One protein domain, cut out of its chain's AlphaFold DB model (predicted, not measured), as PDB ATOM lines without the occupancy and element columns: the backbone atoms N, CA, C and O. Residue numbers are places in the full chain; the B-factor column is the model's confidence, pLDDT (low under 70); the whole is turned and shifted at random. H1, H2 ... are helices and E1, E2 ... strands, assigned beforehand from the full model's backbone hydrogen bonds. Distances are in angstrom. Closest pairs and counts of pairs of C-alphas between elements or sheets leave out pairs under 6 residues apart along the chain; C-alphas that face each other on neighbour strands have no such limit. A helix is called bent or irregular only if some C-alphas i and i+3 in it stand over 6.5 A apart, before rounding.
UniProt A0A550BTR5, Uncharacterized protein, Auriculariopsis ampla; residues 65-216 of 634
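Overview. This is residues 65 to 216 of the 634 residues of an uncharacterized protein of Auriculariopsis ampla (UniProt A0A550BTR5). Two small two-stranded sheets lie apart in an elongated body rich in loops: the antiparallel pair E1 and E2 with H2 and H3 toward one end, and the parallel pair E3 and E4 farther along, in the same half as H4 and H6. Between these ends, H5 packs beside E2 and crosses H6, while H1 lies near the middle beside E3; the last residues, 213 to 216, trail away as a tail that adds to the length. The printed part has 152 residues, with six named helices and four named strands in the order H1, E1, H2, H3, E2, H4, E3, H5, E4, H6. The class is mixed, helices and strands, though under half of the residues, 66 of 152, are in named elements. The whole is compact, with a radius of gyration of the C-alphas of 15.4 A, and spans 53 by 32 by 27 A.

Along the chain. The first sheet is made of E1, residues 79 to 83, 13.8 A long, and E2, residues 119 to 123, 13.3 A long; C-alpha 79 is at (292.715, 240.154, 371.541). H2 is residues 84 to 90, 10.0 A long, and H3 is residues 95 to 100. H5, residues 168 to 177, measures 13.6 A, and H6, residues 200 to 208, measures 13.3 A, ending with C-alpha 208 at (307.472, 231.834, 356.751). H1 is residues 67 to 71, with C-alpha 67 at (299.285, 244.317, 361.399). H4, residues 129 to 139, is the longest helix, 14.4 A; it is irregular, but only just, with C-alphas 134 and 137 6.6 A apart. The second sheet is made of E3, residues 144 to 147, and E4, residues 190 to 193.

Arrangement. E1 and E2 are antiparallel neighbours at 145 degrees, with N 82 and O 120 3.0 A apart and N 120 and O 82 2.8 A apart, within hydrogen-bond range. A short parallel pairing joins residues 120 to 121 of E2 with residues 165 to 166. The closest C-alphas of E2 and H5 are those of Leu 123 and Val 171, 5.2 A apart. H5 touches H6 at a steep tilt of 54 degrees, the same way, closest at the C-alphas of Ala 176 and Ala 202, 4.5 A. H5 and H3 only just touch, with 3 pairs of C-alphas within 8 A, the closest Gln 96 and Thr 170 at 6.2 A, at a steep tilt of 43 degrees, the same way. H3 and H2 also only just touch, with 3 such pairs, the closest Lys 88 and Leu 95 at 7.6 A; they are about perpendicular at 89 degrees. The closest C-alphas of H1 and E3 are those of Leu 67 and Leu 147, 5.6 A apart, and residues 65 to 66 pair in parallel with residues 145 to 146 of E3. H1 and H4 are close but not clearly touching, with the C-alphas of Val 70 and Thr 139 7.3 A apart. E3 and E4 are parallel neighbours at 12 degrees, with N 147 and O 192 2.8 A apart, within hydrogen-bond range. E3, H5 and E4 form a strand-helix-strand unit, two parallel neighbour strands with a helix between, and its crossover is right-handed. E2 and E3 are apart, as are H4 and H5. Every O i to N i+4 pair is within hydrogen-bond range in H1, H2, H3 and H5; in H4 it is 5 of 7, and in H6 2 of 5, beside 4 of 6 O i to N i+3 pairs.

Size, cuts and confidence. The two C-alphas farthest apart are those of Arg 90 and Ala 216, 53.3 A. The printed part has no cut. The long links are H3 to E2 with 18 residues, E3 to H5 with 20 and H5 to E4 with 12. The mean pLDDT of the printed part is 80.6; it is under 70 at residues 148 to 162, 194 to 198, 200 and 207 to 216.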
ATOM      1  N   VAL A  65     297.875 247.531 354.569       90.12
ATOM      2  CA  VAL A  65     297.227 247.426 355.885       90.12
ATOM      3  C   VAL A  65     298.238 247.343 357.016       90.12
ATOM      4  O   VAL A  65     299.376 246.906 356.827       90.12
ATOM      5  N   ASP A  66     297.783 247.698 358.212       88.44
ATOM      6  CA  ASP A  66     298.550 247.532 359.438       88.44
ATOM      7  C   ASP A  66     298.354 246.127 360.018       88.44
ATOM      8  O   ASP A  66     297.275 245.530 359.904       88.44
ATOM      9  N   LEU A  67     299.377 245.602 360.699       90.56
ATOM     10  CA  LEU A  67     299.285 244.317 361.399       90.56
ATOM     11  C   LEU A  67     298.126 244.309 362.401       90.56
ATOM     12  O   LEU A  67     297.396 243.325 362.486       90.56
ATOM     13  N   LEU A  68     297.902 245.424 363.096       90.56
ATOM     14  CA  LEU A  68     296.778 245.595 364.010       90.56
ATOM     15  C   LEU A  68     295.427 245.293 363.331       90.56
ATOM     16  O   LEU A  68     294.599 244.580 363.896       90.56
ATOM     17  N   SER A  69     295.207 245.768 362.099       90.69
ATOM     18  CA  SER A  69     293.975 245.493 361.345       90.69
ATOM     19  C   SER A  69     293.800 244.008 361.032       90.69
ATOM     20  O   SER A  69     292.671 243.526 360.972       90.69
ATOM     21  N   VAL A  70     294.901 243.276 360.841       92.56
ATOM     22  CA  VAL A  70     294.892 241.824 360.622       92.56
ATOM     23  C   VAL A  70     294.584 241.084 361.922       92.56
ATOM     24  O   VAL A  70     293.746 240.184 361.924       92.56
ATOM     25  N   LEU A  71     295.210 241.479 363.033       93.50
ATOM     26  CA  LEU A  71     295.022 240.827 364.330       93.50
ATOM     27  C   LEU A  71     293.606 241.037 364.891       93.50
ATOM     28  O   LEU A  71     293.052 240.114 365.477       93.50
ATOM     29  N   LYS A  72     292.954 242.173 364.612       92.81
ATOM     30  CA  LYS A  72     291.533 242.408 364.949       92.81
ATOM     31  C   LYS A  72     290.555 241.430 364.265       92.81
ATOM     32  O   LYS A  72     289.393 241.361 364.655       92.81
ATOM     33  N   LEU A  73     290.984 240.689 363.233       93.31
ATOM     34  CA  LEU A  73     290.160 239.665 362.563       93.31
ATOM     35  C   LEU A  73     290.163 238.317 363.291       93.31
ATOM     36  O   LEU A  73     289.420 237.413 362.894       93.31
ATOM     37  N   LEU A  74     291.023 238.161 364.296       95.00
ATOM     38  CA  LEU A  74     291.072 236.975 365.139       95.00
ATOM     39  C   LEU A  74     289.815 236.898 366.022       95.00
ATOM     40  O   LEU A  74     289.117 237.906 366.194       95.00
ATOM     41  N   PRO A  75     289.494 235.712 366.571       96.00
ATOM     42  CA  PRO A  75     288.370 235.562 367.487       96.00
ATOM     43  C   PRO A  75     288.423 236.570 368.644       96.00
ATOM     44  O   PRO A  75     289.523 236.894 369.098       96.00
ATOM     45  N   PRO A  76     287.267 237.070 369.127       93.06
ATOM     46  CA  PRO A  76     287.233 238.110 370.154       93.06
ATOM     47  C   PRO A  76     288.030 237.741 371.407       93.06
ATOM     48  O   PRO A  76     288.719 238.569 371.966       93.06
ATOM     49  N   ASP A  77     288.048 236.476 371.814       94.31
ATOM     50  CA  ASP A  77     288.784 236.045 373.003       94.31
ATOM     51  C   ASP A  77     290.320 236.122 372.876       94.31
ATOM     52  O   ASP A  77     291.007 235.997 373.892       94.31
ATOM     53  N   ALA A  78     290.858 236.314 371.665       94.88
ATOM     54  CA  ALA A  78     292.295 236.337 371.393       94.88
ATOM     55  C   ALA A  78     292.951 237.712 371.586       94.88
ATOM     56  O   ALA A  78     294.175 237.784 371.717       94.88
ATOM     57  N   TRP A  79     292.174 238.797 371.552       94.94
ATOM     58  CA  TRP A  79     292.715 240.154 371.541       94.94
ATOM     59  C   TRP A  79     291.812 241.138 372.272       94.94
ATOM     60  O   TRP A  79     290.594 241.063 372.172       94.94
ATOM     61  N   TYR A  80     292.408 242.097 372.972       94.44
ATOM     62  CA  TYR A  80     291.680 243.123 373.718       94.44
ATOM     63  C   TYR A  80     292.440 244.448 373.679       94.44
ATOM     64  O   TYR A  80     293.630 244.494 373.359       94.44
ATOM     65  N   PHE A  81     291.737 245.522 374.022       93.81
ATOM     66  CA  PHE A  81     292.327 246.798 374.387       93.81
ATOM     67  C   PHE A  81     292.329 246.968 375.900       93.81
ATOM     68  O   PHE A  81     291.385 246.543 376.565       93.81
ATOM     69  N   TYR A  82     293.342 247.645 376.421       92.31
ATOM     70  CA  TYR A  82     293.406 248.093 377.809       92.31
ATOM     71  C   TYR A  82     294.010 249.496 377.885       92.31
ATOM     72  O   TYR A  82     294.548 249.996 376.902       92.31
ATOM     73  N   ASN A  83     293.908 250.152 379.039       89.44
ATOM     74  CA  ASN A  83     294.551 251.445 379.269       89.44
ATOM     75  C   ASN A  83     295.952 251.235 379.858       89.44
ATOM     76  O   ASN A  83     296.073 250.930 381.047       89.44
ATOM     77  N   HIS A  84     297.006 251.405 379.056       84.06
ATOM     78  CA  HIS A  84     298.372 251.142 379.519       84.06
ATOM     79  C   HIS A  84     298.779 251.992 380.720       84.06
ATOM     80  O   HIS A  84     299.351 251.460 381.671       84.06
ATOM     81  N   PHE A  85     298.446 253.284 380.719       82.62
ATOM     82  CA  PHE A  85     298.772 254.173 381.833       82.62
ATOM     83  C   PHE A  85     298.110 253.712 383.137       82.62
ATOM     84  O   PHE A  85     298.761 253.636 384.176       82.62
ATOM     85  N   GLN A  86     296.830 253.333 383.090       83.69
ATOM     86  CA  GLN A  86     296.139 252.837 384.282       83.69
ATOM     87  C   GLN A  86     296.746 251.533 384.801       83.69
ATOM     88  O   GLN A  86     296.918 251.400 386.008       83.69
ATOM     89  N   VAL A  87     297.089 250.594 383.916       84.44
ATOM     90  CA  VAL A  87     297.690 249.313 384.318       84.44
ATOM     91  C   VAL A  87     299.058 249.534 384.955       84.44
ATOM     92  O   VAL A  87     299.295 249.063 386.068       84.44
ATOM     93  N   LYS A  88     299.923 250.314 384.293       81.62
ATOM     94  CA  LYS A  88     301.281 250.608 384.762       81.62
ATOM     95  C   LYS A  88     301.281 251.330 386.111       81.62
ATOM     96  O   LYS A  88     302.075 250.986 386.978       81.62
ATOM     97  N   CYS A  89     300.390 252.303 386.303       82.44
ATOM     98  CA  CYS A  89     300.363 253.110 387.525       82.44
ATOM     99  C   CYS A  89     299.587 252.472 388.686       82.44
ATOM    100  O   CYS A  89     299.889 252.784 389.832       82.44
ATOM    101  N   ARG A  90     298.570 251.632 388.432       79.81
ATOM    102  CA  ARG A  90     297.660 251.160 389.498       79.81
ATOM    103  C   ARG A  90     297.884 249.725 389.948       79.81
ATOM    104  O   ARG A  90     297.599 249.425 391.100       79.81
ATOM    105  N   ILE A  91     298.316 248.835 389.056       80.62
ATOM    106  CA  ILE A  91     298.287 247.389 389.337       80.62
ATOM    107  C   ILE A  91     299.648 246.893 389.847       80.62
ATOM    108  O   ILE A  91     299.704 245.891 390.551       80.62
ATOM    109  N   GLY A  92     300.745 247.604 389.554       81.25
ATOM    110  CA  GLY A  92     302.081 247.269 390.071       81.25
ATOM    111  C   GLY A  92     302.625 245.913 389.599       81.25
ATOM    112  O   GLY A  92     303.570 245.396 390.186       81.25
ATOM    113  N   VAL A  93     302.030 245.327 388.557       84.19
ATOM    114  CA  VAL A  93     302.455 244.063 387.935       84.19
ATOM    115  C   VAL A  93     303.104 244.331 386.584       84.19
ATOM    116  O   VAL A  93     302.869 245.367 385.954       84.19
ATOM    117  N   THR A  94     303.890 243.373 386.101       83.31
ATOM    118  CA  THR A  94     304.417 243.446 384.735       83.31
ATOM    119  C   THR A  94     303.281 243.326 383.706       83.31
ATOM    120  O   THR A  94     302.261 242.680 383.956       83.31
ATOM    121  N   LEU A  95     303.439 243.924 382.519       80.88
ATOM    122  CA  LEU A  95     302.428 243.848 381.445       80.88
ATOM    123  C   LEU A  95     302.164 242.410 380.983       80.88
ATOM    124  O   LEU A  95     301.024 242.041 380.684       80.88
ATOM    125  N   GLN A  96     303.208 241.582 380.978       79.12
ATOM    126  CA  GLN A  96     303.096 240.168 380.647       79.12
ATOM    127  C   GLN A  96     302.238 239.424 381.682       79.12
ATOM    128  O   GLN A  96     301.325 238.688 381.307       79.12
ATOM    129  N   GLU A  97     302.470 239.646 382.981       84.50
ATOM    130  CA  GLU A  97     301.643 239.066 384.049       84.50
ATOM    131  C   GLU A  97     300.207 239.586 384.012       84.50
ATOM    132  O   GLU A  97     299.278 238.791 384.162       84.50
ATOM    133  N   PHE A  98     300.017 240.887 383.766       86.31
ATOM    134  CA  PHE A  98     298.695 241.494 383.606       86.31
ATOM    135  C   PHE A  98     297.896 240.799 382.498       86.31
ATOM    136  O   PHE A  98     296.748 240.405 382.707       86.31
ATOM    137  N   THR A  99     298.531 240.569 381.347       83.44
ATOM    138  CA  THR A  99     297.901 239.889 380.208       83.44
ATOM    139  C   THR A  99     297.577 238.427 380.519       83.44
ATOM    140  O   THR A  99     296.481 237.956 380.210       83.44
ATOM    141  N   LEU A 100     298.496 237.703 381.169       82.56
ATOM    142  CA  LEU A 100     298.291 236.301 381.551       82.56
ATOM    143  C   LEU A 100     297.201 236.125 382.618       82.56
ATOM    144  O   LEU A 100     296.584 235.063 382.697       82.56
ATOM    145  N   GLN A 101     296.960 237.148 383.436       86.31
ATOM    146  CA  GLN A 101     295.989 237.136 384.529       86.31
ATOM    147  C   GLN A 101     294.755 237.997 384.224       86.31
ATOM    148  O   GLN A 101     294.115 238.503 385.141       86.31
ATOM    149  N   ARG A 102     294.383 238.124 382.943       85.31
ATOM    150  CA  ARG A 102     293.227 238.906 382.469       85.31
ATOM    151  C   ARG A 102     291.961 238.714 383.310       85.31
ATOM    152  O   ARG A 102     291.278 239.683 383.625       85.31
ATOM    153  N   ASP A 103     291.662 237.473 383.687       88.50
ATOM    154  CA  ASP A 103     290.436 237.125 384.414       88.50
ATOM    155  C   ASP A 103     290.386 237.715 385.840       88.50
ATOM    156  O   ASP A 103     289.316 237.746 386.444       88.50
ATOM    157  N   LYS A 104     291.513 238.209 386.377       89.44
ATOM    158  CA  LYS A 104     291.561 238.937 387.655       89.44
ATOM    159  C   LYS A 104     291.118 240.398 387.545       89.44
ATOM    160  O   LYS A 104     290.752 240.967 388.565       89.44
ATOM    161  N   TRP A 105     291.165 240.981 386.347       88.00
ATOM    162  CA  TRP A 105     290.922 242.410 386.102       88.00
ATOM    163  C   TRP A 105     290.046 242.651 384.863       88.00
ATOM    164  O   TRP A 105     290.437 243.428 383.987       88.00
ATOM    165  N   PRO A 106     288.893 241.970 384.716       89.38
ATOM    166  CA  PRO A 106     288.071 242.034 383.505       89.38
ATOM    167  C   PRO A 106     287.624 243.458 383.133       89.38
ATOM    168  O   PRO A 106     287.459 243.751 381.954       89.38
ATOM    169  N   GLU A 107     287.474 244.351 384.111       89.75
ATOM    170  CA  GLU A 107     287.062 245.746 383.947       89.75
ATOM    171  C   GLU A 107     288.074 246.616 383.183       89.75
ATOM    172  O   GLU A 107     287.705 247.661 382.648       89.75
ATOM    173  N   TYR A 108     289.331 246.180 383.082       88.75
ATOM    174  CA  TYR A 108     290.383 246.898 382.359       88.75
ATOM    175  C   TYR A 108     290.491 246.499 380.883       88.75
ATOM    176  O   TYR A 108     291.291 247.089 380.153       88.75
ATOM    177  N   TRP A 109     289.703 245.519 380.433       90.69
ATOM    178  CA  TRP A 109     289.768 244.970 379.081       90.69
ATOM    179  C   TRP A 109     288.502 245.287 378.286       90.69
ATOM    180  O   TRP A 109     287.387 245.009 378.718       90.69
ATOM    181  N   SER A 110     288.662 245.813 377.071       92.19
ATOM    182  CA  SER A 110     287.544 246.117 376.170       92.19
ATOM    183  C   SER A 110     287.864 245.761 374.721       92.19
ATOM    184  O   SER A 110     289.001 245.872 374.275       92.19
ATOM    185  N   HIS A 111     286.853 245.375 373.939       90.00
ATOM    186  CA  HIS A 111     286.967 245.320 372.470       90.00
ATOM    187  C   HIS A 111     286.675 246.668 371.803       90.00
ATOM    188  O   HIS A 111     286.876 246.824 370.597       90.00
ATOM    189  N   GLN A 112     286.192 247.644 372.568       88.56
ATOM    190  CA  GLN A 112     285.860 248.977 372.095       88.56
ATOM    191  C   GLN A 112     286.955 249.945 372.534       88.56
ATOM    192  O   GLN A 112     286.964 250.442 373.654       88.56
ATOM    193  N   TRP A 113     287.885 250.235 371.625       81.44
ATOM    194  CA  TRP A 113     288.983 251.169 371.894       81.44
ATOM    195  C   TRP A 113     288.496 252.576 372.269       81.44
ATOM    196  O   TRP A 113     289.186 253.282 372.988       81.44
ATOM    197  N   ARG A 114     287.301 252.974 371.803       85.25
ATOM    198  CA  ARG A 114     286.707 254.296 372.067       85.25
ATOM    199  C   ARG A 114     286.358 254.527 373.533       85.25
ATOM    200  O   ARG A 114     286.279 255.677 373.948       85.25
ATOM    201  N   ASP A 115     286.177 253.452 374.292       84.75
ATOM    202  CA  ASP A 115     285.843 253.524 375.714       84.75
ATOM    203  C   ASP A 115     287.099 253.730 376.577       84.75
ATOM    204  O   ASP A 115     287.013 253.906 377.791       84.75
ATOM    205  N   ILE A 116     288.287 253.710 375.961       85.38
ATOM    206  CA  ILE A 116     289.575 253.774 376.639       85.38
ATOM    207  C   ILE A 116     290.314 255.044 376.208       85.38
ATOM    208  O   ILE A 116     290.492 255.306 375.022       85.38
ATOM    209  N   LYS A 117     290.786 255.828 377.186       84.38
ATOM    210  CA  LYS A 117     291.504 257.096 376.952       84.38
ATOM    211  C   LYS A 117     292.820 256.920 376.177       84.38
ATOM    212  O   LYS A 117     293.151 257.768 375.357       84.38
ATOM    213  N   ASP A 118     293.555 255.845 376.454       83.44
ATOM    214  CA  ASP A 118     294.798 255.479 375.762       83.44
ATOM    215  C   ASP A 118     294.780 253.973 375.448       83.44
ATOM    216  O   ASP A 118     295.272 253.165 376.241       83.44
ATOM    217  N   PRO A 119     294.076 253.564 374.376       89.00
ATOM    218  CA  PRO A 119     293.808 252.161 374.103       89.00
ATOM    219  C   PRO A 119     295.061 251.456 373.603       89.00
ATOM    220  O   PRO A 119     295.560 251.762 372.524       89.00
ATOM    221  N   THR A 120     295.508 250.446 374.336       89.75
ATOM    222  CA  THR A 120     296.635 249.587 373.978       89.75
ATOM    223  C   THR A 120     296.144 248.213 373.573       89.75
ATOM    224  O   THR A 120     295.455 247.544 374.334       89.75
ATOM    225  N   PHE A 121     296.481 247.788 372.362       92.25
ATOM    226  CA  PHE A 121     296.159 246.468 371.844       92.25
ATOM    227  C   PHE A 121     297.126 245.415 372.389       92.25
ATOM    228  O   PHE A 121     298.340 245.577 372.260       92.25
ATOM    229  N   ALA A 122     296.582 244.307 372.892       92.38
ATOM    230  CA  ALA A 122     297.342 243.121 373.272       92.38
ATOM    231  C   ALA A 122     296.676 241.831 372.775       92.38
ATOM    232  O   ALA A 122     295.455 241.750 372.607       92.38
ATOM    233  N   LEU A 123     297.506 240.803 372.575       92.75
ATOM    234  CA  LEU A 123     297.053 239.424 372.401       92.75
ATOM    235  C   LEU A 123     297.053 238.722 373.757       92.75
ATOM    236  O   LEU A 123     298.073 238.672 374.434       92.75
ATOM    237  N   THR A 124     295.921 238.140 374.135       91.50
ATOM    238  CA  THR A 124     295.742 237.475 375.439       91.50
ATOM    239  C   THR A 124     296.153 236.008 375.422       91.50
ATOM    240  O   THR A 124     296.270 235.377 376.471       91.50
ATOM    241  N   ARG A 125     296.362 235.439 374.232       92.00
ATOM    242  CA  ARG A 125     296.806 234.055 374.050       92.00
ATOM    243  C   ARG A 125     297.537 233.854 372.721       92.00
ATOM    244  O   ARG A 125     297.343 234.638 371.791       92.00
ATOM    245  N   PRO A 126     298.310 232.761 372.583       92.19
ATOM    246  CA  PRO A 126     298.834 232.335 371.293       92.19
ATOM    247  C   PRO A 126     297.718 232.066 370.275       92.19
ATOM    248  O   PRO A 126     296.623 231.601 370.616       92.19
ATOM    249  N   ILE A 127     298.021 232.326 369.004       93.56
ATOM    250  CA  ILE A 127     297.078 232.162 367.892       93.56
ATOM    251  C   ILE A 127     297.241 230.778 367.281       93.56
ATOM    252  O   ILE A 127     298.348 230.361 366.953       93.56
ATOM    253  N   SER A 128     296.146 230.038 367.141       94.50
ATOM    254  CA  SER A 128     296.151 228.686 366.587       94.50
ATOM    255  C   SER A 128     296.267 228.681 365.058       94.50
ATOM    256  O   SER A 128     295.865 229.616 364.366       94.50
ATOM    257  N   GLU A 129     296.750 227.568 364.499       92.56
ATOM    258  CA  GLU A 129     296.873 227.383 363.044       92.56
ATOM    259  C   GLU A 129     295.535 227.575 362.305       92.56
ATOM    260  O   GLU A 129     295.488 228.143 361.213       92.56
ATOM    261  N   GLY A 130     294.427 227.118 362.901       95.69
ATOM    262  CA  GLY A 130     293.093 227.262 362.317       95.69
ATOM    263  C   GLY A 130     292.632 228.720 362.237       95.69
ATOM    264  O   GLY A 130     291.966 229.100 361.274       95.69
ATOM    265  N   GLU A 131     293.025 229.549 363.204       95.69
ATOM    266  CA  GLU A 131     292.733 230.985 363.216       95.69
ATOM    267  C   GLU A 131     293.576 231.729 362.181       95.69
ATOM    268  O   GLU A 131     293.033 232.533 361.419       95.69
ATOM    269  N   TRP A 132     294.861 231.379 362.056       93.69
ATOM    270  CA  TRP A 132     295.705 231.873 360.967       93.69
ATOM    271  C   TRP A 132     295.122 231.521 359.592       93.69
ATOM    272  O   TRP A 132     294.996 232.388 358.726       93.69
ATOM    273  N   CYS A 133     294.651 230.283 359.402       92.56
ATOM    274  CA  CYS A 133     293.946 229.882 358.181       92.56
ATOM    275  C   CYS A 133     292.669 230.700 357.935       92.56
ATOM    276  O   CYS A 133     292.340 231.011 356.787       92.56
ATOM    277  N   ALA A 134     291.923 231.045 358.988       93.56
ATOM    278  CA  ALA A 134     290.676 231.792 358.861       93.56
ATOM    279  C   ALA A 134     290.909 233.229 358.363       93.56
ATOM    280  O   ALA A 134     290.118 233.731 357.552       93.56
ATOM    281  N   VAL A 135     292.005 233.874 358.781       93.56
ATOM    282  CA  VAL A 135     292.348 235.238 358.339       93.56
ATOM    283  C   VAL A 135     292.944 235.284 356.925       93.56
ATOM    284  O   VAL A 135     292.812 236.310 356.252       93.56
ATOM    285  N   MET A 136     293.459 234.160 356.395       91.38
ATOM    286  CA  MET A 136     294.038 234.068 355.038       91.38
ATOM    287  C   MET A 136     293.130 234.581 353.916       91.38
ATOM    288  O   MET A 136     293.602 235.073 352.887       91.38
ATOM    289  N   ARG A 137     291.804 234.483 354.079       89.38
ATOM    290  CA  ARG A 137     290.848 234.988 353.077       89.38
ATOM    291  C   ARG A 137     290.980 236.497 352.831       89.38
ATOM    292  O   ARG A 137     290.640 236.943 351.732       89.38
ATOM    293  N   TYR A 138     291.469 237.233 353.828       90.00
ATOM    294  CA  TYR A 138     291.741 238.668 353.783       90.00
ATOM    295  C   TYR A 138     293.207 238.935 353.459       90.00
ATOM    296  O   TYR A 138     293.510 239.659 352.511       90.00
ATOM    297  N   THR A 139     294.116 238.280 354.181       92.44
ATOM    298  CA  THR A 139     295.550 238.580 354.114       92.44
ATOM    299  C   THR A 139     296.206 238.179 352.793       92.44
ATOM    300  O   THR A 139     297.237 238.730 352.421       92.44
ATOM    301  N   ARG A 140     295.567 237.309 351.998       90.69
ATOM    302  CA  ARG A 140     296.025 236.957 350.641       90.69
ATOM    303  C   ARG A 140     296.093 238.114 349.643       90.69
ATOM    304  O   ARG A 140     296.628 237.917 348.557       90.69
ATOM    305  N   TYR A 141     295.476 239.251 349.957       90.88
ATOM    306  CA  TYR A 141     295.489 240.451 349.118       90.88
ATOM    307  C   TYR A 141     296.509 241.494 349.586       90.88
ATOM    308  O   TYR A 141     296.708 242.479 348.881       90.88
ATOM    309  N   ILE A 142     297.136 241.278 350.747       92.06
ATOM    310  CA  ILE A 142     298.093 242.211 351.332       92.06
ATOM    311  C   ILE A 142     299.379 242.175 350.526       92.06
ATOM    312  O   ILE A 142     300.021 241.131 350.420       92.06
ATOM    313  N   LYS A 143     299.742 243.341 349.992       88.81
ATOM    314  CA  LYS A 143     301.032 243.587 349.347       88.81
ATOM    315  C   LYS A 143     301.937 244.448 350.201       88.81
ATOM    316  O   LYS A 143     303.140 244.245 350.166       88.81
ATOM    317  N   THR A 144     301.375 245.359 350.983       87.56
ATOM    318  CA  THR A 144     302.109 246.194 351.927       87.56
ATOM    319  C   THR A 144     301.577 245.934 353.326       87.56
ATOM    320  O   THR A 144     300.409 246.200 353.602       87.56
ATOM    321  N   LEU A 145     302.430 245.408 354.201       89.44
ATOM    322  CA  LEU A 145     302.128 245.243 355.619       89.44
ATOM    323  C   LEU A 145     302.917 246.280 356.408       89.44
ATOM    324  O   LEU A 145     304.127 246.411 356.221       89.44
ATOM    325  N   ARG A 146     302.237 247.003 357.290       85.94
ATOM    326  CA  ARG A 146     302.863 247.949 358.210       85.94
ATOM    327  C   ARG A 146     302.851 247.386 359.620       85.94
ATOM    328  O   ARG A 146     301.806 247.005 360.149       85.94
ATOM    329  N   LEU A 147     304.022 247.335 360.228       84.25
ATOM    330  CA  LEU A 147     304.193 247.067 361.646       84.25
ATOM    331  C   LEU A 147     304.262 248.434 362.331       84.25
ATOM    332  O   LEU A 147     305.347 248.971 362.564       84.25
ATOM    333  N   ASN A 148     303.091 249.054 362.521       68.69
ATOM    334  CA  ASN A 148     302.989 250.328 363.230       68.69
ATOM    335  C   ASN A 148     303.236 250.109 364.720       68.69
ATOM    336  O   ASN A 148     302.777 249.120 365.295       68.69
ATOM    337  N   TYR A 149     303.903 251.080 365.336       65.75
ATOM    338  CA  TYR A 149     304.005 251.192 366.778       65.75
ATOM    339  C   TYR A 149     303.405 252.509 367.251       65.75
ATOM    340  O   TYR A 149     303.502 253.539 366.588       65.75
ATOM    341  N   LYS A 150     302.851 252.452 368.454       59.00
ATOM    342  CA  LYS A 150     302.867 253.549 369.409       59.00
ATOM    343  C   LYS A 150     303.150 252.882 370.746       59.00
ATOM    344  O   LYS A 150     302.325 252.104 371.229       59.00
ATOM    345  N   THR A 151     304.351 253.073 371.279       53.12
ATOM    346  CA  THR A 151     304.628 252.742 372.675       53.12
ATOM    347  C   THR A 151     303.866 253.769 373.496       53.12
ATOM    348  O   THR A 151     303.970 254.964 373.242       53.12
ATOM    349  N   ALA A 152     303.058 253.319 374.454       53.19
ATOM    350  CA  ALA A 152     302.151 254.173 375.230       53.19
ATOM    351  C   ALA A 152     302.844 255.311 376.019       53.19
ATOM    352  O   ALA A 152     302.185 256.091 376.693       53.19
ATOM    353  N   CYS A 153     304.176 255.408 375.953       48.25
ATOM    354  CA  CYS A 153     304.990 256.306 376.755       48.25
ATOM    355  C   CYS A 153     305.631 257.467 375.972       48.25
ATOM    356  O   CYS A 153     306.162 258.362 376.619       48.25
ATOM    357  N   ALA A 154     305.625 257.477 374.632       50.16
ATOM    358  CA  ALA A 154     306.353 258.495 373.869       50.16
ATOM    359  C   ALA A 154     305.587 258.949 372.617       50.16
ATOM    360  O   ALA A 154     305.256 258.144 371.749       50.16
ATOM    361  N   ASP A 155     305.352 260.258 372.573       53.34
ATOM    362  CA  ASP A 155     304.924 261.092 371.451       53.34
ATOM    363  C   ASP A 155     303.489 260.920 370.915       53.34
ATOM    364  O   ASP A 155     303.008 259.853 370.524       53.34
ATOM    365  N   LYS A 156     302.780 262.056 370.871       55.72
ATOM    366  CA  LYS A 156     301.430 262.202 370.301       55.72
ATOM    367  C   LYS A 156     301.415 262.114 368.762       55.72
ATOM    368  O   LYS A 156     300.334 262.094 368.189       55.72
ATOM    369  N   ASP A 157     302.578 261.984 368.118       49.34
ATOM    370  CA  ASP A 157     302.771 262.225 366.678       49.34
ATOM    371  C   ASP A 157     302.850 260.952 365.803       49.34
ATOM    372  O   ASP A 157     303.245 261.001 364.635       49.34
ATOM    373  N   GLY A 158     302.476 259.784 366.334       48.00
ATOM    374  CA  GLY A 158     302.386 258.550 365.542       48.00
ATOM    375  C   GLY A 158     301.254 258.595 364.496       48.00
ATOM    376  O   GLY A 158     300.230 259.231 364.737       48.00
ATOM    377  N   PRO A 159     301.384 257.910 363.337       45.34
ATOM    378  CA  PRO A 159     300.360 257.918 362.292       45.34
ATOM    379  C   PRO A 159     299.009 257.417 362.832       45.34
ATOM    380  O   PRO A 159     298.872 256.259 363.225       45.34
ATOM    381  N   GLU A 160     298.024 258.319 362.824       50.50
ATOM    382  CA  GLU A 160     296.680 258.266 363.429       50.50
ATOM    383  C   GLU A 160     295.722 257.206 362.839       50.50
ATOM    384  O   GLU A 160     294.541 257.467 362.596       50.50
ATOM    385  N   LEU A 161     296.174 255.981 362.580       52.31
ATOM    386  CA  LEU A 161     295.246 254.883 362.305       52.31
ATOM    387  C   LEU A 161     294.737 254.341 363.651       52.31
ATOM    388  O   LEU A 161     295.331 253.466 364.269       52.31
ATOM    389  N   ASP A 162     293.624 254.930 364.101       62.75
ATOM    390  CA  ASP A 162     292.823 254.616 365.300       62.75
ATOM    391  C   ASP A 162     293.342 255.114 366.669       62.75
ATOM    392  O   ASP A 162     292.680 254.850 367.669       62.75
ATOM    393  N   ASN A 163     294.460 255.849 366.769       74.19
ATOM    394  CA  ASN A 163     295.034 256.295 368.062       74.19
ATOM    395  C   ASN A 163     295.270 255.154 369.076       74.19
ATOM    396  O   ASN A 163     295.298 255.379 370.285       74.19
ATOM    397  N   VAL A 164     295.458 253.933 368.576       79.94
ATOM    398  CA  VAL A 164     295.669 252.729 369.380       79.94
ATOM    399  C   VAL A 164     297.166 252.458 369.526       79.94
ATOM    400  O   VAL A 164     297.876 252.320 368.530       79.94
ATOM    401  N   SER A 165     297.641 252.339 370.766       81.62
ATOM    402  CA  SER A 165     298.973 251.821 371.079       81.62
ATOM    403  C   SER A 165     299.042 250.303 370.911       81.62
ATOM    404  O   SER A 165     298.034 249.602 370.943       81.62
ATOM    405  N   PHE A 166     300.236 249.775 370.665       82.94
ATOM    406  CA  PHE A 166     300.438 248.360 370.353       82.94
ATOM    407  C   PHE A 166     301.442 247.776 371.342       82.94
ATOM    408  O   PHE A 166     302.608 248.176 371.326       82.94
ATOM    409  N   ASP A 167     300.997 246.855 372.203       85.00
ATOM    410  CA  ASP A 167     301.868 246.160 373.155       85.00
ATOM    411  C   ASP A 167     302.716 245.125 372.410       85.00
ATOM    412  O   ASP A 167     302.372 243.946 372.299       85.00
ATOM    413  N   GLN A 168     303.800 245.605 371.802       81.06
ATOM    414  CA  GLN A 168     304.611 244.798 370.907       81.06
ATOM    415  C   GLN A 168     305.197 243.569 371.601       81.06
ATOM    416  O   GLN A 168     305.217 242.510 370.984       81.06
ATOM    417  N   GLU A 169     305.652 243.691 372.850       81.62
ATOM    418  CA  GLU A 169     306.284 242.590 373.581       81.62
ATOM    419  C   GLU A 169     305.291 241.438 373.736       81.62
ATOM    420  O   GLU A 169     305.532 240.329 373.257       81.62
ATOM    421  N   THR A 170     304.111 241.728 374.283       84.94
ATOM    422  CA  THR A 170     303.046 240.742 374.467       84.94
ATOM    423  C   THR A 170     302.559 240.170 373.133       84.94
ATOM    424  O   THR A 170     302.398 238.953 372.986       84.94
ATOM    425  N   VAL A 171     302.341 241.022 372.125       88.69
ATOM    426  CA  VAL A 171     301.818 240.593 370.820       88.69
ATOM    427  C   VAL A 171     302.833 239.738 370.061       88.69
ATOM    428  O   VAL A 171     302.490 238.663 369.564       88.69
ATOM    429  N   TYR A 172     304.083 240.180 369.965       87.75
ATOM    430  CA  TYR A 172     305.133 239.448 369.264       87.75
ATOM    431  C   TYR A 172     305.535 238.184 370.008       87.75
ATOM    432  O   TYR A 172     305.738 237.163 369.350       87.75
ATOM    433  N   PHE A 173     305.539 238.189 371.341       85.44
ATOM    434  CA  PHE A 173     305.692 236.969 372.126       85.44
ATOM    435  C   PHE A 173     304.582 235.958 371.810       85.44
ATOM    436  O   PHE A 173     304.872 234.804 371.490       85.44
ATOM    437  N   ALA A 174     303.313 236.383 371.809       87.81
ATOM    438  CA  ALA A 174     302.184 235.507 371.497       87.81
ATOM    439  C   ALA A 174     302.245 234.941 370.065       87.81
ATOM    440  O   ALA A 174     301.909 233.774 369.847       87.81
ATOM    441  N   ILE A 175     302.707 235.735 369.092       89.12
ATOM    442  CA  ILE A 175     302.903 235.271 367.712       89.12
ATOM    443  C   ILE A 175     304.096 234.309 367.612       89.12
ATOM    444  O   ILE A 175     303.989 233.257 366.980       89.12
ATOM    445  N   ALA A 176     305.224 234.636 368.245       85.56
ATOM    446  CA  ALA A 176     306.425 233.806 368.238       85.56
ATOM    447  C   ALA A 176     306.208 232.459 368.950       85.56
ATOM    448  O   ALA A 176     306.770 231.448 368.528       85.56
ATOM    449  N   ALA A 177     305.358 232.426 369.982       86.88
ATOM    450  CA  ALA A 177     305.006 231.213 370.714       86.88
ATOM    451  C   ALA A 177     304.290 230.166 369.841       86.88
ATOM    452  O   ALA A 177     304.402 228.969 370.109       86.88
ATOM    453  N   ASN A 178     303.570 230.588 368.794       87.94
ATOM    454  CA  ASN A 178     302.908 229.676 367.863       87.94
ATOM    455  C   ASN A 178     302.934 230.208 366.423       87.94
ATOM    456  O   ASN A 178     301.924 230.673 365.884       87.94
ATOM    457  N   LEU A 179     304.115 230.127 365.804       86.62
ATOM    458  CA  LEU A 179     304.309 230.540 364.418       86.62
ATOM    459  C   LEU A 179     303.413 229.717 363.470       86.62
ATOM    460  O   LEU A 179     303.434 228.482 363.536       86.62
ATOM    461  N   PRO A 180     302.658 230.374 362.569       86.62
ATOM    462  CA  PRO A 180     301.831 229.677 361.596       86.62
ATOM    463  C   PRO A 180     302.687 228.813 360.670       86.62
ATOM    464  O   PRO A 180     303.760 229.225 360.228       86.62
ATOM    465  N   ARG A 181     302.190 227.620 360.333       85.81
ATOM    466  CA  ARG A 181     302.774 226.783 359.270       85.81
ATOM    467  C   ARG A 181     302.255 227.184 357.894       85.81
ATOM    468  O   ARG A 181     302.906 226.921 356.884       85.81
ATOM    469  N   VAL A 182     301.054 227.755 357.848       83.31
ATOM    470  CA  VAL A 182     300.465 228.320 356.639       83.31
ATOM    471  C   VAL A 182     301.069 229.662 356.297       83.31
ATOM    472  O   VAL A 182     301.539 230.407 357.154       83.31
ATOM    473  N   CYS A 183     300.964 229.994 355.015       84.25
ATOM    474  CA  CYS A 183     301.384 231.284 354.545       84.25
ATOM    475  C   CYS A 183     300.287 232.341 354.731       84.25
ATOM    476  O   CYS A 183     299.287 232.391 354.015       84.25
ATOM    477  N   VAL A 184     300.451 233.163 355.765       88.88
ATOM    478  CA  VAL A 184     299.510 234.231 356.100       88.88
ATOM    479  C   VAL A 184     299.531 235.348 355.048       88.88
ATOM    480  O   VAL A 184     298.465 235.856 354.720       88.88
ATOM    481  N   PHE A 185     300.666 235.693 354.427       91.00
ATOM    482  CA  PHE A 185     300.793 236.821 353.488       91.00
ATOM    483  C   PHE A 185     301.410 236.402 352.139       91.00
ATOM    484  O   PHE A 185     302.513 236.822 351.788       91.00
ATOM    485  N   PRO A 186     300.695 235.608 351.317       85.75
ATOM    486  CA  PRO A 186     301.237 235.049 350.072       85.75
ATOM    487  C   PRO A 186     301.649 236.081 349.020       85.75
ATOM    488  O   PRO A 186     302.394 235.740 348.103       85.75
ATOM    489  N   GLN A 187     301.103 237.296 349.085       86.50
ATOM    490  CA  GLN A 187     301.335 238.361 348.106       86.50
ATOM    491  C   GLN A 187     302.126 239.531 348.688       86.50
ATOM    492  O   GLN A 187     302.169 240.583 348.060       86.50
ATOM    493  N   LEU A 188     302.743 239.358 349.863       85.62
ATOM    494  CA  LEU A 188     303.494 240.435 350.485       85.62
ATOM    495  C   LEU A 188     304.673 240.841 349.598       85.62
ATOM    496  O   LEU A 188     305.514 240.018 349.238       85.62
ATOM    497  N   GLU A 189     304.711 242.123 349.257       82.44
ATOM    498  CA  GLU A 189     305.781 242.765 348.504       82.44
ATOM    499  C   GLU A 189     306.562 243.694 349.447       82.44
ATOM    500  O   GLU A 189     307.770 243.602 349.540       82.44
ATOM    501  N   THR A 190     305.898 244.546 350.223       81.12
ATOM    502  CA  THR A 190     306.533 245.559 351.081       81.12
ATOM    503  C   THR A 190     306.226 245.312 352.558       81.12
ATOM    504  O   THR A 190     305.069 245.116 352.924       81.12
ATOM    505  N   LEU A 191     307.245 245.377 353.419       83.56
ATOM    506  CA  LEU A 191     307.095 245.320 354.873       83.56
ATOM    507  C   LEU A 191     307.657 246.603 355.492       83.56
ATOM    508  O   LEU A 191     308.864 246.817 355.554       83.56
ATOM    509  N   ILE A 192     306.771 247.472 355.957       79.88
ATOM    510  CA  ILE A 192     307.163 248.711 356.625       79.88
ATOM    511  C   ILE A 192     307.266 248.413 358.114       79.88
ATOM    512  O   ILE A 192     306.264 248.067 358.735       79.88
ATOM    513  N   VAL A 193     308.460 248.528 358.682       75.69
ATOM    514  CA  VAL A 193     308.696 248.326 360.107       75.69
ATOM    515  C   VAL A 193     309.018 249.673 360.725       75.69
ATOM    516  O   VAL A 193     310.057 250.255 360.462       75.69
ATOM    517  N   HIS A 194     308.153 250.209 361.570       67.25
ATOM    518  CA  HIS A 194     308.504 251.471 362.211       67.25
ATOM    519  C   HIS A 194     309.546 251.229 363.321       67.25
ATOM    520  O   HIS A 194     310.625 251.804 363.273       67.25
ATOM    521  N   GLU A 195     309.293 250.273 364.213       63.69
ATOM    522  CA  GLU A 195     310.194 249.827 365.282       63.69
ATOM    523  C   GLU A 195     309.808 248.378 365.622       63.69
ATOM    524  O   GLU A 195     308.629 248.022 365.545       63.69
ATOM    525  N   LEU A 196     310.773 247.525 365.966       63.62
ATOM    526  CA  LEU A 196     310.483 246.254 366.637       63.62
ATOM    527  C   LEU A 196     311.262 246.219 367.945       63.62
ATOM    528  O   LEU A 196     312.441 246.570 367.988       63.62
ATOM    529  N   CYS A 197     310.603 245.731 368.983       65.44
ATOM    530  CA  CYS A 197     311.244 245.287 370.211       65.44
ATOM    531  C   CYS A 197     312.102 244.024 369.985       65.44
ATOM    532  O   CYS A 197     312.279 243.542 368.861       65.44
ATOM    533  N   ASN A 198     312.688 243.516 371.071       65.62
ATOM    534  CA  ASN A 198     313.716 242.473 371.070       65.62
ATOM    535  C   ASN A 198     313.255 241.132 370.451       65.62
ATOM    536  O   ASN A 198     314.074 240.276 370.107       65.62
ATOM    537  N   GLU A 199     311.955 240.971 370.215       70.56
ATOM    538  CA  GLU A 199     311.280 239.766 369.749       70.56
ATOM    539  C   GLU A 199     311.260 239.667 368.214       70.56
ATOM    540  O   GLU A 199     310.251 239.344 367.585       70.56
ATOM    541  N   ALA A 200     312.420 239.861 367.580       66.94
ATOM    542  CA  ALA A 200     312.590 239.709 366.132       66.94
ATOM    543  C   ALA A 200     312.170 238.319 365.611       66.94
ATOM    544  O   ALA A 200     311.833 238.159 364.437       66.94
ATOM    545  N   ALA A 201     312.138 237.308 366.489       70.00
ATOM    546  CA  ALA A 201     311.607 235.982 366.197       70.00
ATOM    547  C   ALA A 201     310.155 236.019 365.697       70.00
ATOM    548  O   ALA A 201     309.789 235.178 364.874       70.00
ATOM    549  N   ALA A 202     309.350 236.997 366.126       72.62
ATOM    550  CA  ALA A 202     308.000 237.170 365.615       72.62
ATOM    551  C   ALA A 202     308.016 237.448 364.115       72.62
ATOM    552  O   ALA A 202     307.243 236.836 363.398       72.62
ATOM    553  N   LEU A 203     308.964 238.216 363.572       75.88
ATOM    554  CA  LEU A 203     309.039 238.443 362.123       75.88
ATOM    555  C   LEU A 203     309.205 237.178 361.280       75.88
ATOM    556  O   LEU A 203     309.041 237.233 360.067       75.88
ATOM    557  N   ARG A 204     309.480 236.020 361.878       75.38
ATOM    558  CA  ARG A 204     309.350 234.755 361.159       75.38
ATOM    559  C   ARG A 204     307.923 234.512 360.667       75.38
ATOM    560  O   ARG A 204     307.787 233.922 359.608       75.38
ATOM    561  N   PHE A 205     306.877 235.000 361.346       80.44
ATOM    562  CA  PHE A 205     305.478 234.800 360.938       80.44
ATOM    563  C   PHE A 205     305.204 235.444 359.570       80.44
ATOM    564  O   PHE A 205     304.926 234.709 358.634       80.44
ATOM    565  N   VAL A 206     305.363 236.767 359.429       77.50
ATOM    566  CA  VAL A 206     306.228 237.391 358.419       77.50
ATOM    567  C   VAL A 206     306.582 236.583 357.169       77.50
ATOM    568  O   VAL A 206     305.863 236.498 356.171       77.50
ATOM    569  N   PHE A 207     307.777 236.009 357.266       68.12
ATOM    570  CA  PHE A 207     308.549 235.469 356.159       68.12
ATOM    571  C   PHE A 207     308.266 233.998 355.871       68.12
ATOM    572  O   PHE A 207     308.123 233.650 354.699       68.12
ATOM    573  N   ALA A 208     308.029 233.181 356.905       65.31
ATOM    574  CA  ALA A 208     307.472 231.834 356.751       65.31
ATOM    575  C   ALA A 208     306.144 231.882 355.977       65.31
ATOM    576  O   ALA A 208     305.738 230.924 355.316       65.31
ATOM    577  N   SER A 209     305.487 233.048 356.016       56.78
ATOM    578  CA  SER A 209     304.209 233.290 355.385       56.78
ATOM    579  C   SER A 209     304.210 233.780 353.941       56.78
ATOM    580  O   SER A 209     303.130 234.052 353.417       56.78
ATOM    581  N   ALA A 210     305.360 233.862 353.274       56.78
ATOM    582  CA  ALA A 210     305.447 234.361 351.905       56.78
ATOM    583  C   ALA A 210     306.159 233.347 350.973       56.78
ATOM    584  O   ALA A 210     307.370 233.377 350.797       56.78
ATOM    585  N   PRO A 211     305.430 232.441 350.296       50.16
ATOM    586  CA  PRO A 211     305.985 231.464 349.361       50.16
ATOM    587  C   PRO A 211     306.488 232.123 348.078       50.16
ATOM    588  O   PRO A 211     307.319 231.554 347.384       50.16
ATOM    589  N   SER A 212     305.994 233.324 347.757       47.50
ATOM    590  CA  SER A 212     306.586 234.176 346.724       47.50
ATOM    591  C   SER A 212     308.023 234.568 347.076       47.50
ATOM    592  O   SER A 212     308.821 234.704 346.155       47.50
ATOM    593  N   LEU A 213     308.344 234.689 348.377       45.78
ATOM    594  CA  LEU A 213     309.683 234.883 348.948       45.78
ATOM    595  C   LEU A 213     310.527 233.597 348.912       45.78
ATOM    596  O   LEU A 213     311.717 233.651 348.620       45.78
ATOM    597  N   ALA A 214     309.913 232.430 349.095       40.38
ATOM    598  CA  ALA A 214     310.587 231.133 349.090       40.38
ATOM    599  C   ALA A 214     310.405 230.374 347.757       40.38
ATOM    600  O   ALA A 214     309.616 229.431 347.677       40.38
ATOM    601  N   PHE A 215     311.130 230.732 346.688       43.66
ATOM    602  CA  PHE A 215     311.063 229.940 345.450       43.66
ATOM    603  C   PHE A 215     312.029 228.749 345.420       43.66
ATOM    604  O   PHE A 215     313.246 228.891 345.456       43.66
ATOM    605  N   ALA A 216     311.416 227.573 345.253       35.94
ATOM    606  CA  ALA A 216     311.830 226.481 344.374       35.94
ATOM    607  C   ALA A 216     313.330 226.139 344.336       35.94
ATOM    608  O   ALA A 216     313.987 226.279 343.306       35.94
TER     609      ALA A 216